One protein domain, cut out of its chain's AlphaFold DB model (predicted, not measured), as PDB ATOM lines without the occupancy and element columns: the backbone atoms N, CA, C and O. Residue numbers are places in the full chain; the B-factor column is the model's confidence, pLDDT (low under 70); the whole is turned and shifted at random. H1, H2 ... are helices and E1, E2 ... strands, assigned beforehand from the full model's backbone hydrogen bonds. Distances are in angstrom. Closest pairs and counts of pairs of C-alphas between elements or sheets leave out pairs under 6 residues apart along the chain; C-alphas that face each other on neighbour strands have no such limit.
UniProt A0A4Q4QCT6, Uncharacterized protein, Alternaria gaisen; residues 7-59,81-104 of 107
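Overview. This is residues 7 to 59 and 81 to 104 of the 107 residues of an uncharacterized protein of Alternaria gaisen (UniProt A0A4Q4QCT6). Picture a twisted sheet of four strands in the middle, with one helix packed over each face: H2, the longer, lies slantwise over E2 and E4, and H1 covers E4 and E3 on the opposite face. The 77 printed residues hold E1, E2, H1, E3, E4 and H2 in that order, in the mixed class. The sheet runs E1, E2, E4, E3, all antiparallel. The whole is compact, with a radius of gyration of the C-alphas of 12.1 A and spans of 35 by 27 by 19 A.

Arrangement. Start at the inner strands, E2, residues 14 to 20, and E4, residues 50 to 56, where N 17 and O 53 are 2.8 A apart, within hydrogen-bond range. E1, residues 7 to 11, makes a hairpin with E2, and there N 16 and O 9 are at 2.8 A. E3, residues 42 to 47, makes a hairpin with E4, and there N 45 and O 52 are at 2.8 A. H2, residues 85 to 102, is on the sheet at a height of 8.0 A, and its line stands at 50 degrees to E4 on the local plane; the closest C-alphas of H2 and E2 are those of Ala 95 and Thr 18, 5.9 A apart. H1, residues 26 to 37, is on the opposite face at a height of 9.8 A and runs along the strands, at 18 degrees to E4 on the local plane; its closest C-alphas to E3 are those of Leu 33 and Phe 42, at 7.3 A. E2, H1 and E3 form a split strand-helix-strand unit, two strands running the same way with E4 between them, and its crossover is right-handed. In H1 and H2 every O i to N i+4 pair is within hydrogen-bond range.

Along the chain. Find C-alpha 7 at (248.362, 197.221, 235.066), where E1 begins and runs 11.3 A. E2 covers 20.2 A, E4 19.6 A, E3 16.4 A and H1 16.0 A. H2 runs 25.7 A from C-alpha 85 at (260.803, 208.698, 225.246) to C-alpha 102 at (252.886, 186.235, 234.849).

Size, cuts and confidence. The C-alphas of Thr 59 and Leu 104 are the two farthest apart, at 36.2 A. Residues 60 to 80 are not printed, and C-alphas 59 and 81 stand 14.5 A apart across this cut, which falls in the link from E4 to H2. The links printed whole are tight. Look for pLDDT under 70 at residues 58 to 59, 81 to 82 and 102 to 104.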
ATOM      1  N   ARG A   7     248.020 195.832 234.739       91.19
ATOM      2  CA  ARG A   7     248.362 197.221 235.066       91.19
ATOM      3  C   ARG A   7     249.864 197.346 235.318       91.19
ATOM      4  O   ARG A   7     250.382 196.737 236.246       91.19
ATOM      5  N   VAL A   8     250.533 198.160 234.507       88.56
ATOM      6  CA  VAL A   8     251.982 198.416 234.547       88.56
ATOM      7  C   VAL A   8     252.318 199.567 235.485       88.56
ATOM      8  O   VAL A   8     253.260 199.477 236.266       88.56
ATOM      9  N   ARG A   9     251.558 200.662 235.397       89.25
ATOM     10  CA  ARG A   9     251.781 201.896 236.158       89.25
ATOM     11  C   ARG A   9     250.468 202.647 236.317       89.25
ATOM     12  O   ARG A   9     249.626 202.608 235.423       89.25
ATOM     13  N   GLU A  10     250.311 203.341 237.429       88.31
ATOM     14  CA  GLU A  10     249.208 204.262 237.669       88.31
ATOM     15  C   GLU A  10     249.772 205.493 238.360       88.31
ATOM     16  O   GLU A  10     250.371 205.369 239.422       88.31
ATOM     17  N   ASP A  11     249.611 206.644 237.718       83.50
ATOM     18  CA  ASP A  11     249.953 207.952 238.268       83.50
ATOM     19  C   ASP A  11     248.776 208.910 238.041       83.50
ATOM     20  O   ASP A  11     247.902 208.635 237.214       83.50
ATOM     21  N   ASP A  12     248.808 210.074 238.693       76.31
ATOM     22  CA  ASP A  12     247.714 211.064 238.733       76.31
ATOM     23  C   ASP A  12     247.168 211.506 237.359       76.31
ATOM     24  O   ASP A  12     246.063 212.036 237.263       76.31
ATOM     25  N   GLY A  13     247.931 211.318 236.277       80.75
ATOM     26  CA  GLY A  13     247.528 211.695 234.919       80.75
ATOM     27  C   GLY A  13     247.447 210.553 233.909       80.75
ATOM     28  O   GLY A  13     246.976 210.773 232.798       80.75
ATOM     29  N   VAL A  14     247.923 209.347 234.229       85.94
ATOM     30  CA  VAL A  14     247.949 208.250 233.253       85.94
ATOM     31  C   VAL A  14     247.949 206.893 233.934       85.94
ATOM     32  O   VAL A  14     248.750 206.619 234.827       85.94
ATOM     33  N   THR A  15     247.107 205.999 233.433       89.56
ATOM     34  CA  THR A  15     247.189 204.577 233.752       89.56
ATOM     35  C   THR A  15     247.761 203.828 232.559       89.56
ATOM     36  O   THR A  15     247.310 203.995 231.426       89.56
ATOM     37  N   VAL A  16     248.769 202.999 232.807       90.75
ATOM     38  CA  VAL A  16     249.429 202.183 231.791       90.75
ATOM     39  C   VAL A  16     249.075 200.726 232.014       90.75
ATOM     40  O   VAL A  16     249.264 200.190 233.106       90.75
ATOM     41  N   TYR A  17     248.612 200.077 230.957       92.38
ATOM     42  CA  TYR A  17     248.325 198.655 230.922       92.38
ATOM     43  C   TYR A  17     249.162 197.944 229.860       92.38
ATOM     44  O   TYR A  17     249.673 198.563 228.925       92.38
ATOM     45  N   THR A  18     249.274 196.629 229.986       92.44
ATOM     46  CA  THR A  18     249.935 195.772 229.014       92.44
ATOM     47  C   THR A  18     249.199 194.458 228.816       92.44
ATOM     48  O   THR A  18     248.503 193.977 229.708       92.44
ATOM     49  N   GLU A  19     249.342 193.899 227.621       90.06
ATOM     50  CA  GLU A  19     248.857 192.570 227.273       90.06
ATOM     51  C   GLU A  19     249.619 192.052 226.050       90.06
ATOM     52  O   GLU A  19     250.118 192.834 225.237       90.06
ATOM     53  N   HIS A  20     249.701 190.736 225.890       89.19
ATOM     54  CA  HIS A  20     250.250 190.145 224.681       89.19
ATOM     55  C   HIS A  20     249.268 190.181 223.498       89.19
ATOM     56  O   HIS A  20     248.048 190.079 223.628       89.19
ATOM     57  N   THR A  21     249.839 190.282 222.301       87.38
ATOM     58  CA  THR A  21     249.088 190.292 221.032       87.38
ATOM     59  C   THR A  21     248.403 188.973 220.689       87.38
ATOM     60  O   THR A  21     247.408 188.983 219.971       87.38
ATOM     61  N   ASP A  22     248.877 187.853 221.235       87.00
ATOM     62  CA  ASP A  22     248.239 186.537 221.115       87.00
ATOM     63  C   ASP A  22     246.928 186.447 221.920       87.00
ATOM     64  O   ASP A  22     246.037 185.672 221.575       87.00
ATOM     65  N   ARG A  23     246.772 187.267 222.968       84.81
ATOM     66  CA  ARG A  23     245.592 187.252 223.839       84.81
ATOM     67  C   ARG A  23     244.475 188.162 223.358       84.81
ATOM     68  O   ARG A  23     243.302 187.842 223.566       84.81
ATOM     69  N   ILE A  24     244.778 189.282 222.701       86.00
ATOM     70  CA  ILE A  24     243.759 190.223 222.219       86.00
ATOM     71  C   ILE A  24     244.054 190.750 220.813       86.00
ATOM     72  O   ILE A  24     245.140 191.242 220.519       86.00
ATOM     73  N   HIS A  25     243.055 190.672 219.931       85.75
ATOM     74  CA  HIS A  25     243.151 191.262 218.603       85.75
ATOM     75  C   HIS A  25     243.160 192.797 218.729       85.75
ATOM     76  O   HIS A  25     242.395 193.338 219.534       85.75
ATOM     77  N   PRO A  26     243.978 193.531 217.951       82.94
ATOM     78  CA  PRO A  26     244.117 194.980 218.115       82.94
ATOM     79  C   PRO A  26     242.792 195.724 217.906       82.94
ATOM     80  O   PRO A  26     242.530 196.711 218.589       82.94
ATOM     81  N   ARG A  27     241.923 195.226 217.015       85.88
ATOM     82  CA  ARG A  27     240.584 195.796 216.794       85.88
ATOM     83  C   ARG A  27     239.691 195.665 218.029       85.88
ATOM     84  O   ARG A  27     239.131 196.659 218.467       85.88
ATOM     85  N   ASP A  28     239.631 194.474 218.625       87.88
ATOM     86  CA  ASP A  28     238.829 194.228 219.828       87.88
ATOM     87  C   ASP A  28     239.331 195.065 221.007       87.88
ATOM     88  O   ASP A  28     238.538 195.589 221.789       87.88
ATOM     89  N   LEU A  29     240.657 195.208 221.125       86.69
ATOM     90  CA  LEU A  29     241.289 196.050 222.134       86.69
ATOM     91  C   LEU A  29     240.863 197.512 221.968       86.69
ATOM     92  O   LEU A  29     240.362 198.113 222.917       86.69
ATOM     93  N   SER A  30     241.019 198.071 220.767       86.44
ATOM     94  CA  SER A  30     240.644 199.457 220.474       86.44
ATOM     95  C   SER A  30     239.146 199.706 220.642       86.44
ATOM     96  O   SER A  30     238.767 200.720 221.226       86.44
ATOM     97  N   ASP A  31     238.289 198.783 220.199       87.94
ATOM     98  CA  ASP A  31     236.836 198.894 220.353       87.94
ATOM     99  C   ASP A  31     236.433 198.844 221.832       87.94
ATOM    100  O   ASP A  31     235.622 199.654 222.289       87.94
ATOM    101  N   SER A  32     237.030 197.934 222.608       88.06
ATOM    102  CA  SER A  32     236.784 197.833 224.048       88.06
ATOM    103  C   SER A  32     237.253 199.080 224.798       88.06
ATOM    104  O   SER A  32     236.548 199.544 225.696       88.06
ATOM    105  N   LEU A  33     238.424 199.626 224.459       86.56
ATOM    106  CA  LEU A  33     238.942 200.850 225.074       86.56
ATOM    107  C   LEU A  33     238.077 202.055 224.696       86.56
ATOM    108  O   LEU A  33     237.661 202.801 225.575       86.56
ATOM    109  N   SER A  34     237.696 202.178 223.424       86.88
ATOM    110  CA  SER A  34     236.823 203.255 222.945       86.88
ATOM    111  C   SER A  34     235.482 203.282 223.673       86.88
ATOM    112  O   SER A  34     235.019 204.354 224.050       86.88
ATOM    113  N   ARG A  35     234.871 202.116 223.922       85.75
ATOM    114  CA  ARG A  35     233.616 202.024 224.687       85.75
ATOM    115  C   ARG A  35     233.797 202.347 226.169       85.75
ATOM    116  O   ARG A  35     232.874 202.863 226.785       85.75
ATOM    117  N   LYS A  36     234.950 202.001 226.750       85.75
ATOM    118  CA  LYS A  36     235.189 202.125 228.194       85.75
ATOM    119  C   LYS A  36     235.656 203.518 228.603       85.75
ATOM    120  O   LYS A  36     235.246 204.002 229.650       85.75
ATOM    121  N   VAL A  37     236.547 204.124 227.822       82.56
ATOM    122  CA  VAL A  37     237.202 205.391 228.179       82.56
ATOM    123  C   VAL A  37     236.991 206.497 227.149       82.56
ATOM    124  O   VAL A  37     237.303 207.638 227.453       82.56
ATOM    125  N   GLY A  38     236.427 206.205 225.976       83.62
ATOM    126  CA  GLY A  38     236.310 207.155 224.865       83.62
ATOM    127  C   GLY A  38     237.479 207.046 223.884       83.62
ATOM    128  O   GLY A  38     238.585 206.659 224.259       83.62
ATOM    129  N   LYS A  39     237.229 207.359 222.605       82.00
ATOM    130  CA  LYS A  39     238.204 207.204 221.506       82.00
ATOM    131  C   LYS A  39     239.463 208.055 221.697       82.00
ATOM    132  O   LYS A  39     240.557 207.594 221.397       82.00
ATOM    133  N   ASP A  40     239.310 209.236 222.285       82.12
ATOM    134  CA  ASP A  40     240.379 210.231 222.422       82.12
ATOM    135  C   ASP A  40     241.040 210.209 223.801       82.12
ATOM    136  O   ASP A  40     241.610 211.202 224.239       82.12
ATOM    137  N   ARG A  41     240.929 209.094 224.535       82.50
ATOM    138  CA  ARG A  41     241.443 208.973 225.913       82.50
ATOM    139  C   ARG A  41     242.429 207.838 226.108       82.50
ATOM    140  O   ARG A  41     242.818 207.540 227.237       82.50
ATOM    141  N   PHE A  42     242.854 207.202 225.024       87.19
ATOM    142  CA  PHE A  42     243.870 206.171 225.097       87.19
ATOM    143  C   PHE A  42     244.804 206.190 223.896       87.19
ATOM    144  O   PHE A  42     244.464 206.651 222.810       87.19
ATOM    145  N   ARG A  43     246.000 205.639 224.089       87.69
ATOM    146  CA  ARG A  43     246.929 205.312 223.005       87.69
ATOM    147  C   ARG A  43     247.431 203.896 223.196       87.69
ATOM    148  O   ARG A  43     247.872 203.533 224.283       87.69
ATOM    149  N   VAL A  44     247.401 203.116 222.124       87.94
ATOM    150  CA  VAL A  44     247.972 201.769 222.089       87.94
ATOM    151  C   VAL A  44     249.275 201.823 221.304       87.94
ATOM    152  O   VAL A  44     249.320 202.323 220.186       87.94
ATOM    153  N   SER A  45     250.351 201.326 221.899       87.69
ATOM    154  CA  SER A  45     251.648 201.128 221.252       87.69
ATOM    155  C   SER A  45     251.945 199.637 221.175       87.69
ATOM    156  O   SER A  45     251.756 198.923 222.154       87.69
ATOM    157  N   LEU A  46     252.437 199.167 220.031       87.25
ATOM    158  CA  LEU A  46     252.844 197.777 219.835       87.25
ATOM    159  C   LEU A  46     254.371 197.682 219.798       87.25
ATOM    160  O   LEU A  46     255.019 198.366 219.005       87.25
ATOM    161  N   ARG A  47     254.957 196.819 220.632       85.50
ATOM    162  CA  ARG A  47     256.398 196.537 220.606       85.50
ATOM    163  C   ARG A  47     256.677 195.100 221.039       85.50
ATOM    164  O   ARG A  47     256.188 194.677 222.075       85.50
ATOM    165  N   LYS A  48     257.474 194.359 220.258       85.00
ATOM    166  CA  LYS A  48     257.825 192.944 220.516       85.00
ATOM    167  C   LYS A  48     256.615 192.065 220.905       85.00
ATOM    168  O   LYS A  48     256.659 191.349 221.898       85.00
ATOM    169  N   ASN A  49     255.525 192.134 220.140       86.62
ATOM    170  CA  ASN A  49     254.300 191.348 220.373       86.62
ATOM    171  C   ASN A  49     253.568 191.652 221.696       86.62
ATOM    172  O   ASN A  49     252.723 190.865 222.132       86.62
ATOM    173  N   ILE A  50     253.868 192.795 222.310       89.50
ATOM    174  CA  ILE A  50     253.236 193.297 223.526       89.50
ATOM    175  C   ILE A  50     252.563 194.632 223.206       89.50
ATOM    176  O   ILE A  50     253.173 195.522 222.602       89.50
ATOM    177  N   TYR A  51     251.313 194.780 223.632       91.19
ATOM    178  CA  TYR A  51     250.646 196.069 223.683       91.19
ATOM    179  C   TYR A  51     251.051 196.823 224.941       91.19
ATOM    180  O   TYR A  51     251.090 196.266 226.039       91.19
ATOM    181  N   ILE A  52     251.287 198.119 224.782       91.25
ATOM    182  CA  ILE A  52     251.355 199.089 225.867       91.25
ATOM    183  C   ILE A  52     250.237 200.083 225.648       91.25
ATOM    184  O   ILE A  52     250.172 200.752 224.618       91.25
ATOM    185  N   ILE A  53     249.340 200.146 226.616       91.69
ATOM    186  CA  ILE A  53     248.100 200.896 226.538       91.69
ATOM    187  C   ILE A  53     248.197 202.009 227.560       91.69
ATOM    188  O   ILE A  53     248.272 201.752 228.755       91.69
ATOM    189  N   TYR A  54     248.186 203.241 227.089       90.75
ATOM    190  CA  TYR A  54     248.135 204.415 227.937       90.75
ATOM    191  C   TYR A  54     246.704 204.929 227.964       90.75
ATOM    192  O   TYR A  54     246.118 205.103 226.901       90.75
ATOM    193  N   ILE A  55     246.162 205.182 229.149       89.00
ATOM    194  CA  ILE A  55     244.815 205.715 229.355       89.00
ATOM    195  C   ILE A  55     244.936 207.014 230.142       89.00
ATOM    196  O   ILE A  55     245.585 207.033 231.188       89.00
ATOM    197  N   ASP A  56     244.317 208.083 229.645       85.56
ATOM    198  CA  ASP A  56     244.251 209.357 230.358       85.56
ATOM    199  C   ASP A  56     243.350 209.228 231.590       85.56
ATOM    200  O   ASP A  56     242.144 208.969 231.474       85.56
ATOM    201  N   ALA A  57     243.940 209.417 232.770       74.94
ATOM    202  CA  ALA A  57     243.228 209.343 234.039       74.94
ATOM    203  C   ALA A  57     242.356 210.585 234.293       74.94
ATOM    204  O   ALA A  57     241.431 210.522 235.104       74.94
ATOM    205  N   LYS A  58     242.585 211.698 233.582       69.31
ATOM    206  CA  LYS A  58     241.808 212.924 233.770       69.31
ATOM    207  C   LYS A  58     240.377 212.734 233.272       69.31
ATOM    208  O   LYS A  58     240.125 212.553 232.082       69.31
ATOM    209  N   THR A  59     239.420 212.786 234.190       54.53
ATOM    210  CA  THR A  59     237.997 212.954 233.885       54.53
ATOM    211  C   THR A  59     237.793 214.302 233.208       54.53
ATOM    212  O   THR A  59     237.961 215.340 233.839       54.53
ATOM    213  N   ILE A  81     250.096 212.150 226.170       61.25
ATOM    214  CA  ILE A  81     250.242 210.724 226.360       61.25
ATOM    215  C   ILE A  81     250.755 210.218 225.017       61.25
ATOM    216  O   ILE A  81     250.172 210.562 223.994       61.25
ATOM    217  N   PRO A  82     251.816 209.411 224.951       58.09
ATOM    218  CA  PRO A  82     252.587 208.908 226.068       58.09
ATOM    219  C   PRO A  82     253.547 209.978 226.621       58.09
ATOM    220  O   PRO A  82     253.833 210.969 225.947       58.09
ATOM    221  N   PRO A  83     254.084 209.758 227.830       70.25
ATOM    222  CA  PRO A  83     255.160 210.576 228.383       70.25
ATOM    223  C   PRO A  83     256.434 210.502 227.515       70.25
ATOM    224  O   PRO A  83     256.491 209.816 226.488       70.25
ATOM    225  N   THR A  84     257.480 211.222 227.927       80.81
ATOM    226  CA  THR A  84     258.776 211.310 227.227       80.81
ATOM    227  C   THR A  84     259.313 209.945 226.766       80.81
ATOM    228  O   THR A  84     258.985 208.891 227.316       80.81
ATOM    229  N   TYR A  85     260.190 209.937 225.754       82.00
ATOM    230  CA  TYR A  85     260.803 208.698 225.246       82.00
ATOM    231  C   TYR A  85     261.415 207.826 226.360       82.00
ATOM    232  O   TYR A  85     261.243 206.608 226.364       82.00
ATOM    233  N   GLN A  86     262.067 208.456 227.343       86.62
ATOM    234  CA  GLN A  86     262.641 207.760 228.495       86.62
ATOM    235  C   GLN A  86     261.577 207.034 229.324       86.62
ATOM    236  O   GLN A  86     261.786 205.882 229.705       86.62
ATOM    237  N   GLN A  87     260.429 207.667 229.571       85.94
ATOM    238  CA  GLN A  87     259.351 207.042 230.330       85.94
ATOM    239  C   GLN A  87     258.703 205.897 229.546       85.94
ATOM    240  O   GLN A  87     258.489 204.829 230.109       85.94
ATOM    241  N   ARG A  88     258.506 206.053 228.230       85.56
ATOM    242  CA  ARG A  88     258.048 204.947 227.369       85.56
ATOM    243  C   ARG A  88     258.957 203.726 227.449       85.56
ATOM    244  O   ARG A  88     258.475 202.598 227.482       85.56
ATOM    245  N   LEU A  89     260.274 203.935 227.475       89.25
ATOM    246  CA  LEU A  89     261.233 202.838 227.589       89.25
ATOM    247  C   LEU A  89     261.151 202.146 228.957       89.25
ATOM    248  O   LEU A  89     261.251 200.921 229.015       89.25
ATOM    249  N   LYS A  90     260.959 202.907 230.044       90.06
ATOM    250  CA  LYS A  90     260.748 202.353 231.391       90.06
ATOM    251  C   LYS A  90     259.460 201.537 231.460       90.06
ATOM    252  O   LYS A  90     259.505 200.390 231.894       90.06
ATOM    253  N   ASP A  91     258.361 202.098 230.961       90.44
ATOM    254  CA  ASP A  91     257.059 201.430 230.922       90.44
ATOM    255  C   ASP A  91     257.142 200.132 230.105       90.44
ATOM    256  O   ASP A  91     256.624 199.104 230.529       90.44
ATOM    257  N   PHE A  92     257.877 200.135 228.984       89.81
ATOM    258  CA  PHE A  92     258.113 198.924 228.195       89.81
ATOM    259  C   PHE A  92     258.893 197.852 228.956       89.81
ATOM    260  O   PHE A  92     258.485 196.694 228.958       89.81
ATOM    261  N   LYS A  93     259.994 198.216 229.623       91.31
ATOM    262  CA  LYS A  93     260.772 197.254 230.419       91.31
ATOM    263  C   LYS A  93     259.946 196.663 231.563       91.31
ATOM    264  O   LYS A  93     260.071 195.478 231.856       91.31
ATOM    265  N   LEU A  94     259.103 197.478 232.197       91.94
ATOM    266  CA  LEU A  94     258.233 197.023 233.278       91.94
ATOM    267  C   LEU A  94     257.127 196.097 232.760       91.94
ATOM    268  O   LEU A  94     256.886 195.054 233.360       91.94
ATOM    269  N   ALA A  95     256.523 196.431 231.619       91.38
ATOM    270  CA  ALA A  95     255.547 195.586 230.941       91.38
ATOM    271  C   ALA A  95     256.133 194.218 230.551       91.38
ATOM    272  O   ALA A  95     255.535 193.186 230.848       91.38
ATOM    273  N   GLU A  96     257.323 194.205 229.939       90.81
ATOM    274  CA  GLU A  96     258.036 192.976 229.557       90.81
ATOM    275  C   GLU A  96     258.311 192.101 230.791       90.81
ATOM    276  O   GLU A  96     258.030 190.903 230.766       90.81
ATOM    277  N   LYS A  97     258.767 192.704 231.900       89.81
ATOM    278  CA  LYS A  97     258.982 191.999 233.170       89.81
ATOM    279  C   LYS A  97     257.685 191.407 233.734       89.81
ATOM    280  O   LYS A  97     257.651 190.221 234.032       89.81
ATOM    281  N   MET A  98     256.619 192.201 233.844       87.06
ATOM    282  CA  MET A  98     255.338 191.740 234.398       87.06
ATOM    283  C   MET A  98     254.739 190.588 233.595       87.06
ATOM    284  O   MET A  98     254.221 189.632 234.169       87.06
ATOM    285  N   LEU A  99     254.826 190.658 232.267       86.19
ATOM    286  CA  LEU A  99     254.349 189.585 231.406       86.19
ATOM    287  C   LEU A  99     255.209 188.323 231.540       86.19
ATOM    288  O   LEU A  99     254.658 187.224 231.561       86.19
ATOM    289  N   CYS A 100     256.527 188.468 231.693       83.25
ATOM    290  CA  CYS A 100     257.425 187.349 231.971       83.25
ATOM    291  C   CYS A 100     257.104 186.675 233.315       83.25
ATOM    292  O   CYS A 100     256.951 185.457 233.358       83.25
ATOM    293  N   ASP A 101     256.923 187.455 234.383       77.69
ATOM    294  CA  ASP A 101     256.591 186.943 235.719       77.69
ATOM    295  C   ASP A 101     255.205 186.269 235.724       77.69
ATOM    296  O   ASP A 101     255.028 185.205 236.309       77.69
ATOM    297  N   SER A 102     254.230 186.821 234.988       68.94
ATOM    298  CA  SER A 102     252.886 186.235 234.849       68.94
ATOM    299  C   SER A 102     252.845 184.916 234.062       68.94
ATOM    300  O   SER A 102     251.831 184.218 234.079       68.94
ATOM    301  N   ARG A 103     253.921 184.592 233.330       64.50
ATOM    302  CA  ARG A 103     254.063 183.357 232.546       64.50
ATOM    303  C   ARG A 103     254.704 182.219 233.331       64.50
ATOM    304  O   ARG A 103     254.696 181.100 232.826       64.50
ATOM    305  N   LEU A 104     255.246 182.472 234.522       49.78
ATOM    306  CA  LEU A 104     255.753 181.406 235.377       49.78
ATOM    307  C   LEU A 104     254.555 180.699 236.036       49.78
ATOM    308  O   LEU A 104     253.852 181.326 236.830       49.78
TER     309      LEU A 104